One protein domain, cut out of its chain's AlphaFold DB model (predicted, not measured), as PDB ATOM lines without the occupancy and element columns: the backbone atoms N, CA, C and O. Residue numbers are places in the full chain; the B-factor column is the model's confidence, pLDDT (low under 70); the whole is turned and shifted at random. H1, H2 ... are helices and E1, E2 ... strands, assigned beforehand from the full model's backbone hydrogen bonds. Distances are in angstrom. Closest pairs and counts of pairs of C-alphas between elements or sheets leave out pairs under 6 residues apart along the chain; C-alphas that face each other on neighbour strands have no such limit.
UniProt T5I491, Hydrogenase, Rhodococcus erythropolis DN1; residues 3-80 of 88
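This is residues 3 to 80 of the 88 residues of the protein "Hydrogenase" of Rhodococcus erythropolis DN1 (UniProt T5I491). Two small hairpins, E1 with E2 and E3 with E4, are set partly face to face with their strands crossed, and together they make a little head. From it leads a loose arm of three successive helices: H1 meets the head with its residues 48 to 52, the short H2 comes back to Phe 14 of E1, and H3 leads away, its residues 75 to 78 sticking out with 79 and 80. The printed part has 78 residues, with four named strands and then three named helices, in the order E1, E2, E3, E4, H1, H2, H3; the class is mixed, helices and strands. The two sheets, E1 - E2 and E3 - E4, are both antiparallel. The whole is only just loose, close to compact, with a radius of gyration of the C-alphas of 14.0 A, and flat, with spans of 41 by 33 by 16 A.

E1, residues 7 to 14, begins at C-alpha 7 at (219.882, 182.911, 232.147) and is 21.3 A long. E2 is residues 17 to 22, 16.1 A. E3 is residues 34 to 38, 13.3 A, and E4 is residues 41 to 46, 14.0 A. H1, residues 48 to 60, begins at C-alpha 48 at (209.710, 200.475, 247.006) and is 18.1 A long. H2 is residues 63 to 67. H3, residues 71 to 78, is 10.2 A long and ends at C-alpha 78 at (208.318, 208.937, 212.012).

E1 and E2 form a hairpin, antiparallel at 158 degrees, with N 12 and O 19 within hydrogen-bond range at 2.9 A. Residues 3 to 4 pair, antiparallel, with residues 7 to 8 of E1. E3 and E4 form a second hairpin, antiparallel at 145 degrees, with N 36 and O 44 within range at 2.9 A. The closest C-alphas of E2 and E4 are those of Cys 22 and Phe 41, 4.7 A apart. E1 and E3 are near each other, with 8 pairs of C-alphas within 10 A. The closest C-alphas of E3 and H1, those of Tyr 34 and Ala 51, are 6.4 A apart. H1 and H2 are close but not clearly touching; their closest C-alphas, those of Phe 58 and Leu 64, are 5.7 A apart. The closest C-alphas of E1 and H2, those of Phe 14 and Leu 64, are 7.6 A apart. H2 and H3 meet only through their link, and H1 and H3 are apart. In H1, H2 and H3 every O i to N i+4 pair is within hydrogen-bond range.

The two C-alphas farthest apart, those of Gly 28 and Gly 80, are 42.9 A apart. The printed part has no cut. The link from E2 to E3, 11 residues, is long; the other links are tight. Residues 75 to 80, of which 75 to 78 belong to H3, stand free. The mean pLDDT of the printed part is 83.0, and residues 64 to 78 and residue 80 are under 70.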
ATOM      1  N   GLU A   3     213.631 180.697 233.005       86.38
ATOM      2  CA  GLU A   3     215.006 180.410 232.591       86.38
ATOM      3  C   GLU A   3     215.059 180.263 231.066       86.38
ATOM      4  O   GLU A   3     214.342 179.442 230.491       86.38
ATOM      5  N   ARG A   4     215.914 181.051 230.406       87.69
ATOM      6  CA  ARG A   4     216.140 181.013 228.954       87.69
ATOM      7  C   ARG A   4     217.638 180.913 228.695       87.69
ATOM      8  O   ARG A   4     218.395 181.758 229.161       87.69
ATOM      9  N   ASP A   5     218.072 179.856 228.007       85.31
ATOM     10  CA  ASP A   5     219.487 179.606 227.676       85.31
ATOM     11  C   ASP A   5     220.443 179.677 228.892       85.31
ATOM     12  O   ASP A   5     221.576 180.142 228.795       85.31
ATOM     13  N   GLY A   6     219.975 179.223 230.061       85.19
ATOM     14  CA  GLY A   6     220.744 179.245 231.313       85.19
ATOM     15  C   GLY A   6     220.802 180.610 232.005       85.19
ATOM     16  O   GLY A   6     221.600 180.781 232.917       85.19
ATOM     17  N   THR A   7     219.980 181.567 231.573       87.31
ATOM     18  CA  THR A   7     219.882 182.911 232.147       87.31
ATOM     19  C   THR A   7     218.487 183.141 232.728       87.31
ATOM     20  O   THR A   7     217.480 182.808 232.096       87.31
ATOM     21  N   THR A   8     218.401 183.750 233.914       91.62
ATOM     22  CA  THR A   8     217.100 184.118 234.501       91.62
ATOM     23  C   THR A   8     216.546 185.376 233.833       91.62
ATOM     24  O   THR A   8     217.138 186.448 233.933       91.62
ATOM     25  N   MET A   9     215.377 185.273 233.204       92.56
ATOM     26  CA  MET A   9     214.696 186.366 232.506       92.56
ATOM     27  C   MET A   9     213.385 186.750 233.204       92.56
ATOM     28  O   MET A   9     212.682 185.916 233.784       92.56
ATOM     29  N   SER A  10     213.013 188.029 233.142       93.75
ATOM     30  CA  SER A  10     211.721 188.515 233.633       93.75
ATOM     31  C   SER A  10     211.205 189.698 232.833       93.75
ATOM     32  O   SER A  10     211.974 190.509 232.329       93.75
ATOM     33  N   VAL A  11     209.881 189.844 232.793       92.44
ATOM     34  CA  VAL A  11     209.234 191.055 232.290       92.44
ATOM     35  C   VAL A  11     209.273 192.128 233.378       92.44
ATOM     36  O   VAL A  11     208.813 191.893 234.498       92.44
ATOM     37  N   VAL A  12     209.808 193.300 233.043       90.75
ATOM     38  CA  VAL A  12     209.846 194.493 233.899       90.75
ATOM     39  C   VAL A  12     208.943 195.565 233.296       90.75
ATOM     40  O   VAL A  12     208.893 195.731 232.077       90.75
ATOM     41  N   ASN A  13     208.203 196.271 234.152       87.62
ATOM     42  CA  ASN A  13     207.307 197.353 233.755       87.62
ATOM     43  C   ASN A  13     207.939 198.716 234.073       87.62
ATOM     44  O   ASN A  13     208.212 199.020 235.231       87.62
ATOM     45  N   PHE A  14     208.117 199.534 233.041       82.12
ATOM     46  CA  PHE A  14     208.587 200.909 233.103       82.12
ATOM     47  C   PHE A  14     207.412 201.844 232.814       82.12
ATOM     48  O   PHE A  14     207.135 202.153 231.657       82.12
ATOM     49  N   GLY A  15     206.671 202.243 233.852       75.69
ATOM     50  CA  GLY A  15     205.606 203.248 233.718       75.69
ATOM     51  C   GLY A  15     204.516 202.914 232.686       75.69
ATOM     52  O   GLY A  15     203.940 203.818 232.095       75.69
ATOM     53  N   GLY A  16     204.245 201.630 232.433       78.25
ATOM     54  CA  GLY A  16     203.283 201.148 231.432       78.25
ATOM     55  C   GLY A  16     203.917 200.349 230.292       78.25
ATOM     56  O   GLY A  16     203.230 199.542 229.665       78.25
ATOM     57  N   VAL A  17     205.225 200.493 230.061       79.56
ATOM     58  CA  VAL A  17     205.947 199.754 229.019       79.56
ATOM     59  C   VAL A  17     206.570 198.489 229.597       79.56
ATOM     60  O   VAL A  17     207.327 198.537 230.563       79.56
ATOM     61  N   ARG A  18     206.273 197.334 228.998       85.00
ATOM     62  CA  ARG A  18     206.804 196.032 229.423       85.00
ATOM     63  C   ARG A  18     207.999 195.644 228.557       85.00
ATOM     64  O   ARG A  18     207.893 195.696 227.337       85.00
ATOM     65  N   LYS A  19     209.113 195.243 229.174       85.56
ATOM     66  CA  LYS A  19     210.310 194.746 228.471       85.56
ATOM     67  C   LYS A  19     210.850 193.485 229.138       85.56
ATOM     68  O   LYS A  19     210.792 193.373 230.363       85.56
ATOM     69  N   GLU A  20     211.379 192.555 228.346       90.69
ATOM     70  CA  GLU A  20     212.161 191.427 228.861       90.69
ATOM     71  C   GLU A  20     213.530 191.915 229.353       90.69
ATOM     72  O   GLU A  20     214.196 192.718 228.699       90.69
ATOM     73  N   VAL A  21     213.932 191.442 230.531       92.69
ATOM     74  CA  VAL A  21     215.156 191.847 231.224       92.69
ATOM     75  C   VAL A  21     215.826 190.624 231.838       92.69
ATOM     76  O   VAL A  21     215.168 189.782 232.450       92.69
ATOM     77  N   CYS A  22     217.147 190.555 231.702       92.94
ATOM     78  CA  CYS A  22     217.985 189.550 232.345       92.94
ATOM     79  C   CYS A  22     218.254 189.909 233.816       92.94
ATOM     80  O   CYS A  22     218.623 191.040 234.130       92.94
ATOM     81  N   LEU A  23     218.092 188.938 234.716       93.69
ATOM     82  CA  LEU A  23     218.250 189.074 236.167       93.69
ATOM     83  C   LEU A  23     219.495 188.365 236.720       93.69
ATOM     84  O   LEU A  23     219.645 188.275 237.935       93.69
ATOM     85  N   GLU A  24     220.391 187.883 235.858       91.81
ATOM     86  CA  GLU A  24     221.562 187.073 236.237       91.81
ATOM     87  C   GLU A  24     222.434 187.725 237.322       91.81
ATOM     88  O   GLU A  24     222.959 187.060 238.210       91.81
ATOM     89  N   TYR A  25     222.548 189.056 237.304       90.50
ATOM     90  CA  TYR A  25     223.347 189.805 238.277       90.50
ATOM     91  C   TYR A  25     222.667 189.979 239.640       90.50
ATOM     92  O   TYR A  25     223.316 190.368 240.613       90.50
ATOM     93  N   ILE A  26     221.368 189.695 239.734       92.69
ATOM     94  CA  ILE A  26     220.564 189.835 240.949       92.69
ATOM     95  C   ILE A  26     219.655 188.609 241.161       92.69
ATOM     96  O   ILE A  26     218.435 188.751 241.252       92.69
ATOM     97  N   PRO A  27     220.216 187.399 241.346       86.31
ATOM     98  CA  PRO A  27     219.449 186.144 241.398       86.31
ATOM     99  C   PRO A  27     218.442 186.063 242.563       86.31
ATOM    100  O   PRO A  27     217.588 185.185 242.597       86.31
ATOM    101  N   GLY A  28     218.530 186.970 243.540       86.38
ATOM    102  CA  GLY A  28     217.584 187.082 244.651       86.38
ATOM    103  C   GLY A  28     216.385 187.999 244.393       86.38
ATOM    104  O   GLY A  28     215.625 188.228 245.336       86.38
ATOM    105  N   ALA A  29     216.251 188.568 243.192       91.75
ATOM    106  CA  ALA A  29     215.130 189.428 242.827       91.75
ATOM    107  C   ALA A  29     213.817 188.636 242.751       91.75
ATOM    108  O   ALA A  29     213.795 187.479 242.330       91.75
ATOM    109  N   ARG A  30     212.709 189.262 243.150       91.44
ATOM    110  CA  ARG A  30     211.381 188.636 243.188       91.44
ATOM    111  C   ARG A  30     210.351 189.457 242.431       91.44
ATOM    112  O   ARG A  30     210.478 190.665 242.262       91.44
ATOM    113  N   VAL A  31     209.295 188.787 241.977       91.62
ATOM    114  CA  VAL A  31     208.143 189.467 241.371       91.62
ATOM    115  C   VAL A  31     207.543 190.435 242.391       91.62
ATOM    116  O   VAL A  31     207.306 190.057 243.537       91.62
ATOM    117  N   GLY A  32     207.294 191.670 241.956       90.81
ATOM    118  CA  GLY A  32     206.820 192.760 242.811       90.81
ATOM    119  C   GLY A  32     207.933 193.648 243.372       90.81
ATOM    120  O   GLY A  32     207.624 194.689 243.938       90.81
ATOM    121  N   GLU A  33     209.206 193.284 243.193       92.62
ATOM    122  CA  GLU A  33     210.338 194.146 243.540       92.62
ATOM    123  C   GLU A  33     210.698 195.092 242.390       92.62
ATOM    124  O   GLU A  33     210.469 194.798 241.212       92.62
ATOM    125  N   TYR A  34     211.301 196.226 242.739       93.19
ATOM    126  CA  TYR A  34     211.795 197.202 241.777       93.19
ATOM    127  C   TYR A  34     213.272 196.956 241.486       93.19
ATOM    128  O   TYR A  34     214.040 196.538 242.354       93.19
ATOM    129  N   VAL A  35     213.683 197.208 240.246       93.31
ATOM    130  CA  VAL A  35     215.060 196.991 239.797       93.31
ATOM    131  C   VAL A  35     215.525 198.131 238.905       93.31
ATOM    132  O   VAL A  35     214.745 198.706 238.148       93.31
ATOM    133  N   VAL A  36     216.819 198.429 238.975       91.12
ATOM    134  CA  VAL A  36     217.489 199.325 238.033       91.12
ATOM    135  C   VAL A  36     217.959 198.497 236.849       91.12
ATOM    136  O   VAL A  36     218.683 197.513 237.023       91.12
ATOM    137  N   VAL A  37     217.553 198.904 235.648       89.94
ATOM    138  CA  VAL A  37     217.877 198.205 234.402       89.94
ATOM    139  C   VAL A  37     218.834 199.036 233.566       89.94
ATOM    140  O   VAL A  37     218.597 200.214 233.311       89.94
ATOM    141  N   HIS A  38     219.904 198.398 233.111       86.06
ATOM    142  CA  HIS A  38     220.899 198.976 232.227       86.06
ATOM    143  C   HIS A  38     221.078 198.068 231.009       86.06
ATOM    144  O   HIS A  38     221.486 196.917 231.141       86.06
ATOM    145  N   VAL A  39     220.737 198.578 229.821       87.25
ATOM    146  CA  VAL A  39     220.930 197.885 228.527       87.25
ATOM    147  C   VAL A  39     220.339 196.456 228.513       87.25
ATOM    148  O   VAL A  39     220.943 195.523 228.001       87.25
ATOM    149  N   GLY A  40     219.154 196.267 229.106       86.50
ATOM    150  CA  GLY A  40     218.462 194.965 229.149       86.50
ATOM    151  C   GLY A  40     218.859 194.041 230.308       86.50
ATOM    152  O   GLY A  40     218.324 192.938 230.416       86.50
ATOM    153  N   PHE A  41     219.734 194.494 231.210       90.69
ATOM    154  CA  PHE A  41     220.142 193.755 232.403       90.69
ATOM    155  C   PHE A  41     219.715 194.487 233.667       90.69
ATOM    156  O   PHE A  41     219.956 195.684 233.811       90.69
ATOM    157  N   ALA A  42     219.115 193.773 234.611       93.31
ATOM    158  CA  ALA A  42     218.900 194.300 235.943       93.31
ATOM    159  C   ALA A  42     220.215 194.230 236.724       93.31
ATOM    160  O   ALA A  42     220.780 193.156 236.917       93.31
ATOM    161  N   ILE A  43     220.708 195.387 237.159       94.00
ATOM    162  CA  ILE A  43     222.016 195.513 237.822       94.00
ATOM    163  C   ILE A  43     221.889 195.690 239.334       94.00
ATOM    164  O   ILE A  43     222.846 195.465 240.072       94.00
ATOM    165  N   GLN A  44     220.714 196.106 239.810       94.00
ATOM    166  CA  GLN A  44     220.485 196.407 241.216       94.00
ATOM    167  C   GLN A  44     219.002 196.284 241.569       94.00
ATOM    168  O   GLN A  44     218.136 196.628 240.767       94.00
ATOM    169  N   ARG A  45     218.713 195.830 242.794       93.94
ATOM    170  CA  ARG A  45     217.376 195.908 243.400       93.94
ATOM    171  C   ARG A  45     217.180 197.270 244.052       93.94
ATOM    172  O   ARG A  45     218.088 197.763 244.717       93.94
ATOM    173  N   LEU A  46     215.992 197.824 243.894       92.12
ATOM    174  CA  LEU A  46     215.579 199.089 244.474       92.12
ATOM    175  C   LEU A  46     214.434 198.834 245.452       92.12
ATOM    176  O   LEU A  46     213.546 198.023 245.182       92.12
ATOM    177  N   ASP A  47     214.469 199.496 246.604       93.44
ATOM    178  CA  ASP A  47     213.355 199.452 247.542       93.44
ATOM    179  C   ASP A  47     212.151 200.233 246.991       93.44
ATOM    180  O   ASP A  47     212.273 201.094 246.117       93.44
ATOM    181  N   GLU A  48     210.966 199.913 247.501       90.44
ATOM    182  CA  GLU A  48     209.710 200.475 247.006       90.44
ATOM    183  C   GLU A  48     209.606 201.996 247.213       90.44
ATOM    184  O   GLU A  48     209.019 202.688 246.383       90.44
ATOM    185  N   GLU A  49     210.157 202.540 248.302       93.44
ATOM    186  CA  GLU A  49     210.092 203.977 248.579       93.44
ATOM    187  C   GLU A  49     210.928 204.757 247.564       93.44
ATOM    188  O   GLU A  49     210.394 205.630 246.871       93.44
ATOM    189  N   SER A  50     212.194 204.371 247.403       90.62
ATOM    190  CA  SER A  50     213.099 204.958 246.416       90.62
ATOM    191  C   SER A  50     212.540 204.826 245.001       90.62
ATOM    192  O   SER A  50     212.518 205.802 244.251       90.62
ATOM    193  N   ALA A  51     212.017 203.647 244.641       90.56
ATOM    194  CA  ALA A  51     211.441 203.413 243.321       90.56
ATOM    195  C   ALA A  51     210.257 204.339 243.025       90.56
ATOM    196  O   ALA A  51     210.179 204.907 241.936       90.56
ATOM    197  N   ARG A  52     209.351 204.526 243.992       89.31
ATOM    198  CA  ARG A  52     208.206 205.431 243.832       89.31
ATOM    199  C   ARG A  52     208.632 206.891 243.731       89.31
ATOM    200  O   ARG A  52     208.071 207.593 242.896       89.31
ATOM    201  N   SER A  53     209.613 207.331 244.523       89.56
ATOM    202  CA  SER A  53     210.147 208.698 244.418       89.56
ATOM    203  C   SER A  53     210.734 208.946 243.031       89.56
ATOM    204  O   SER A  53     210.338 209.891 242.355       89.56
ATOM    205  N   THR A  54     211.598 208.045 242.553       87.69
ATOM    206  CA  THR A  54     212.213 208.159 241.224       87.69
ATOM    207  C   THR A  54     211.178 208.122 240.099       87.69
ATOM    208  O   THR A  54     211.260 208.916 239.167       87.69
ATOM    209  N   LEU A  55     210.178 207.235 240.177       84.81
ATOM    210  CA  LEU A  55     209.106 207.172 239.179       84.81
ATOM    211  C   LEU A  55     208.280 208.462 239.144       84.81
ATOM    212  O   LEU A  55     208.014 208.970 238.058       84.81
ATOM    213  N   ALA A  56     207.917 209.009 240.308       87.31
ATOM    214  CA  ALA A  56     207.181 210.267 240.398       87.31
ATOM    215  C   ALA A  56     207.998 211.450 239.855       87.31
ATOM    216  O   ALA A  56     207.459 212.314 239.166       87.31
ATOM    217  N   GLU A  57     209.305 211.480 240.122       87.56
ATOM    218  CA  GLU A  57     210.212 212.482 239.555       87.56
ATOM    219  C   GLU A  57     210.299 212.366 238.028       87.56
ATOM    220  O   GLU A  57     210.200 213.375 237.330       87.56
ATOM    221  N   PHE A  58     210.426 211.154 237.483       84.81
ATOM    222  CA  PHE A  58     210.468 210.950 236.033       84.81
ATOM    223  C   PHE A  58     209.143 211.292 235.348       84.81
ATOM    224  O   PHE A  58     209.159 211.831 234.242       84.81
ATOM    225  N   GLU A  59     208.009 211.011 235.994       82.56
ATOM    226  CA  GLU A  59     206.689 211.438 235.529       82.56
ATOM    227  C   GLU A  59     206.578 212.969 235.530       82.56
ATOM    228  O   GLU A  59     206.181 213.556 234.527       82.56
ATOM    229  N   HIS A  60     207.004 213.630 236.612       84.31
ATOM    230  CA  HIS A  60     206.988 215.090 236.712       84.31
ATOM    231  C   HIS A  60     207.852 215.768 235.639       84.31
ATOM    232  O   HIS A  60     207.474 216.811 235.105       84.31
ATOM    233  N   LEU A  61     208.999 215.170 235.315       84.19
ATOM    234  CA  LEU A  61     209.905 215.661 234.279       84.19
ATOM    235  C   LEU A  61     209.459 215.288 232.851       84.19
ATOM    236  O   LEU A  61     210.057 215.788 231.904       84.19
ATOM    237  N   GLY A  62     208.442 214.433 232.678       79.44
ATOM    238  CA  GLY A  62     207.972 213.964 231.364       79.44
ATOM    239  C   GLY A  62     208.870 212.918 230.686       79.44
ATOM    240  O   GLY A  62     208.602 212.500 229.564       79.44
ATOM    241  N   VAL A  63     209.904 212.438 231.379       75.94
ATOM    242  CA  VAL A  63     210.996 211.634 230.802       75.94
ATOM    243  C   VAL A  63     210.584 210.177 230.554       75.94
ATOM    244  O   VAL A  63     211.157 209.503 229.699       75.94
ATOM    245  N   LEU A  64     209.568 209.668 231.267       69.62
ATOM    246  CA  LEU A  64     209.130 208.271 231.130       69.62
ATOM    247  C   LEU A  64     208.677 207.934 229.704       69.62
ATOM    248  O   LEU A  64     209.063 206.904 229.151       69.62
ATOM    249  N   GLU A  65     207.883 208.810 229.097       65.25
ATOM    250  CA  GLU A  65     207.355 208.609 227.746       65.25
ATOM    251  C   GLU A  65     208.440 208.796 226.671       65.25
ATOM    252  O   GLU A  65     208.415 208.153 225.617       65.25
ATOM    253  N   GLU A  66     209.420 209.657 226.955       64.69
ATOM    254  CA  GLU A  66     210.529 209.965 226.059       64.69
ATOM    255  C   GLU A  66     211.552 208.824 225.986       64.69
ATOM    256  O   GLU A  66     211.888 208.393 224.882       64.69
ATOM    257  N   GLU A  67     211.971 208.295 227.138       66.62
ATOM    258  CA  GLU A  67     213.065 207.319 227.252       66.62
ATOM    259  C   GLU A  67     212.587 205.859 227.234       66.62
ATOM    260  O   GLU A  67     213.255 204.978 226.683       66.62
ATOM    261  N   PHE A  68     211.427 205.575 227.838       65.12
ATOM    262  CA  PHE A  68     210.908 204.208 227.967       65.12
ATOM    263  C   PHE A  68     209.797 203.885 226.981       65.12
ATOM    264  O   PHE A  68     209.487 202.702 226.811       65.12
ATOM    265  N   GLY A  69     209.259 204.892 226.286       61.44
ATOM    266  CA  GLY A  69     208.440 204.683 225.103       61.44
ATOM    267  C   GLY A  69     209.150 203.776 224.098       61.44
ATOM    268  O   GLY A  69     210.373 203.607 224.113       61.44
ATOM    269  N   ASP A  70     208.382 203.151 223.213       63.09
ATOM    270  CA  ASP A  70     208.944 202.320 222.158       63.09
ATOM    271  C   ASP A  70     209.642 203.226 221.127       63.09
ATOM    272  O   ASP A  70     209.079 203.581 220.096       63.09
ATOM    273  N   GLY A  71     210.851 203.697 221.454       58.50
ATOM    274  CA  GLY A  71     211.645 204.612 220.634       58.50
ATOM    275  C   GLY A  71     211.895 204.046 219.240       58.50
ATOM    276  O   GLY A  71     211.943 204.799 218.269       58.50
ATOM    277  N   PHE A  72     211.935 202.715 219.126       51.56
ATOM    278  CA  PHE A  72     211.954 202.011 217.854       51.56
ATOM    279  C   PHE A  72     210.623 202.158 217.109       51.56
ATOM    280  O   PHE A  72     210.634 202.578 215.956       51.56
ATOM    281  N   ALA A  73     209.472 201.927 217.752       59.19
ATOM    282  CA  ALA A  73     208.179 202.196 217.118       59.19
ATOM    283  C   ALA A  73     207.927 203.677 216.810       59.19
ATOM    284  O   ALA A  73     207.310 203.984 215.791       59.19
ATOM    285  N   ARG A  74     208.407 204.610 217.637       61.16
ATOM    286  CA  ARG A  74     208.322 206.055 217.377       61.16
ATOM    287  C   ARG A  74     209.179 206.442 216.173       61.16
ATOM    288  O   ARG A  74     208.681 207.132 215.287       61.16
ATOM    289  N   ALA A  75     210.423 205.965 216.107       55.03
ATOM    290  CA  ALA A  75     211.313 206.188 214.970       55.03
ATOM    291  C   ALA A  75     210.777 205.534 213.687       55.03
ATOM    292  O   ALA A  75     210.788 206.164 212.633       55.03
ATOM    293  N   ALA A  76     210.240 204.316 213.783       56.00
ATOM    294  CA  ALA A  76     209.604 203.624 212.669       56.00
ATOM    295  C   ALA A  76     208.397 204.422 212.144       56.00
ATOM    296  O   ALA A  76     208.362 204.759 210.962       56.00
ATOM    297  N   ARG A  77     207.476 204.852 213.023       65.94
ATOM    298  CA  ARG A  77     206.327 205.703 212.655       65.94
ATOM    299  C   ARG A  77     206.758 207.029 212.022       65.94
ATOM    300  O   ARG A  77     206.181 207.426 211.015       65.94
ATOM    301  N   ALA A  78     207.776 207.695 212.572       66.25
ATOM    302  CA  ALA A  78     208.318 208.937 212.012       66.25
ATOM    303  C   ALA A  78     208.959 208.736 210.625       66.25
ATOM    304  O   ALA A  78     208.908 209.634 209.787       66.25
ATOM    305  N   ALA A  79     209.515 207.552 210.364       70.56
ATOM    306  CA  ALA A  79     210.070 207.155 209.074       70.56
ATOM    307  C   ALA A  79     209.028 206.558 208.101       70.56
ATOM    308  O   ALA A  79     209.398 206.135 207.007       70.56
ATOM    309  N   GLY A  80     207.742 206.497 208.477       68.06
ATOM    310  CA  GLY A  80     206.690 205.864 207.670       68.06
ATOM    311  C   GLY A  80     206.818 204.339 207.565       68.06
ATOM    312  O   GLY A  80     206.251 203.728 206.663       68.06
TER     313      GLY A  80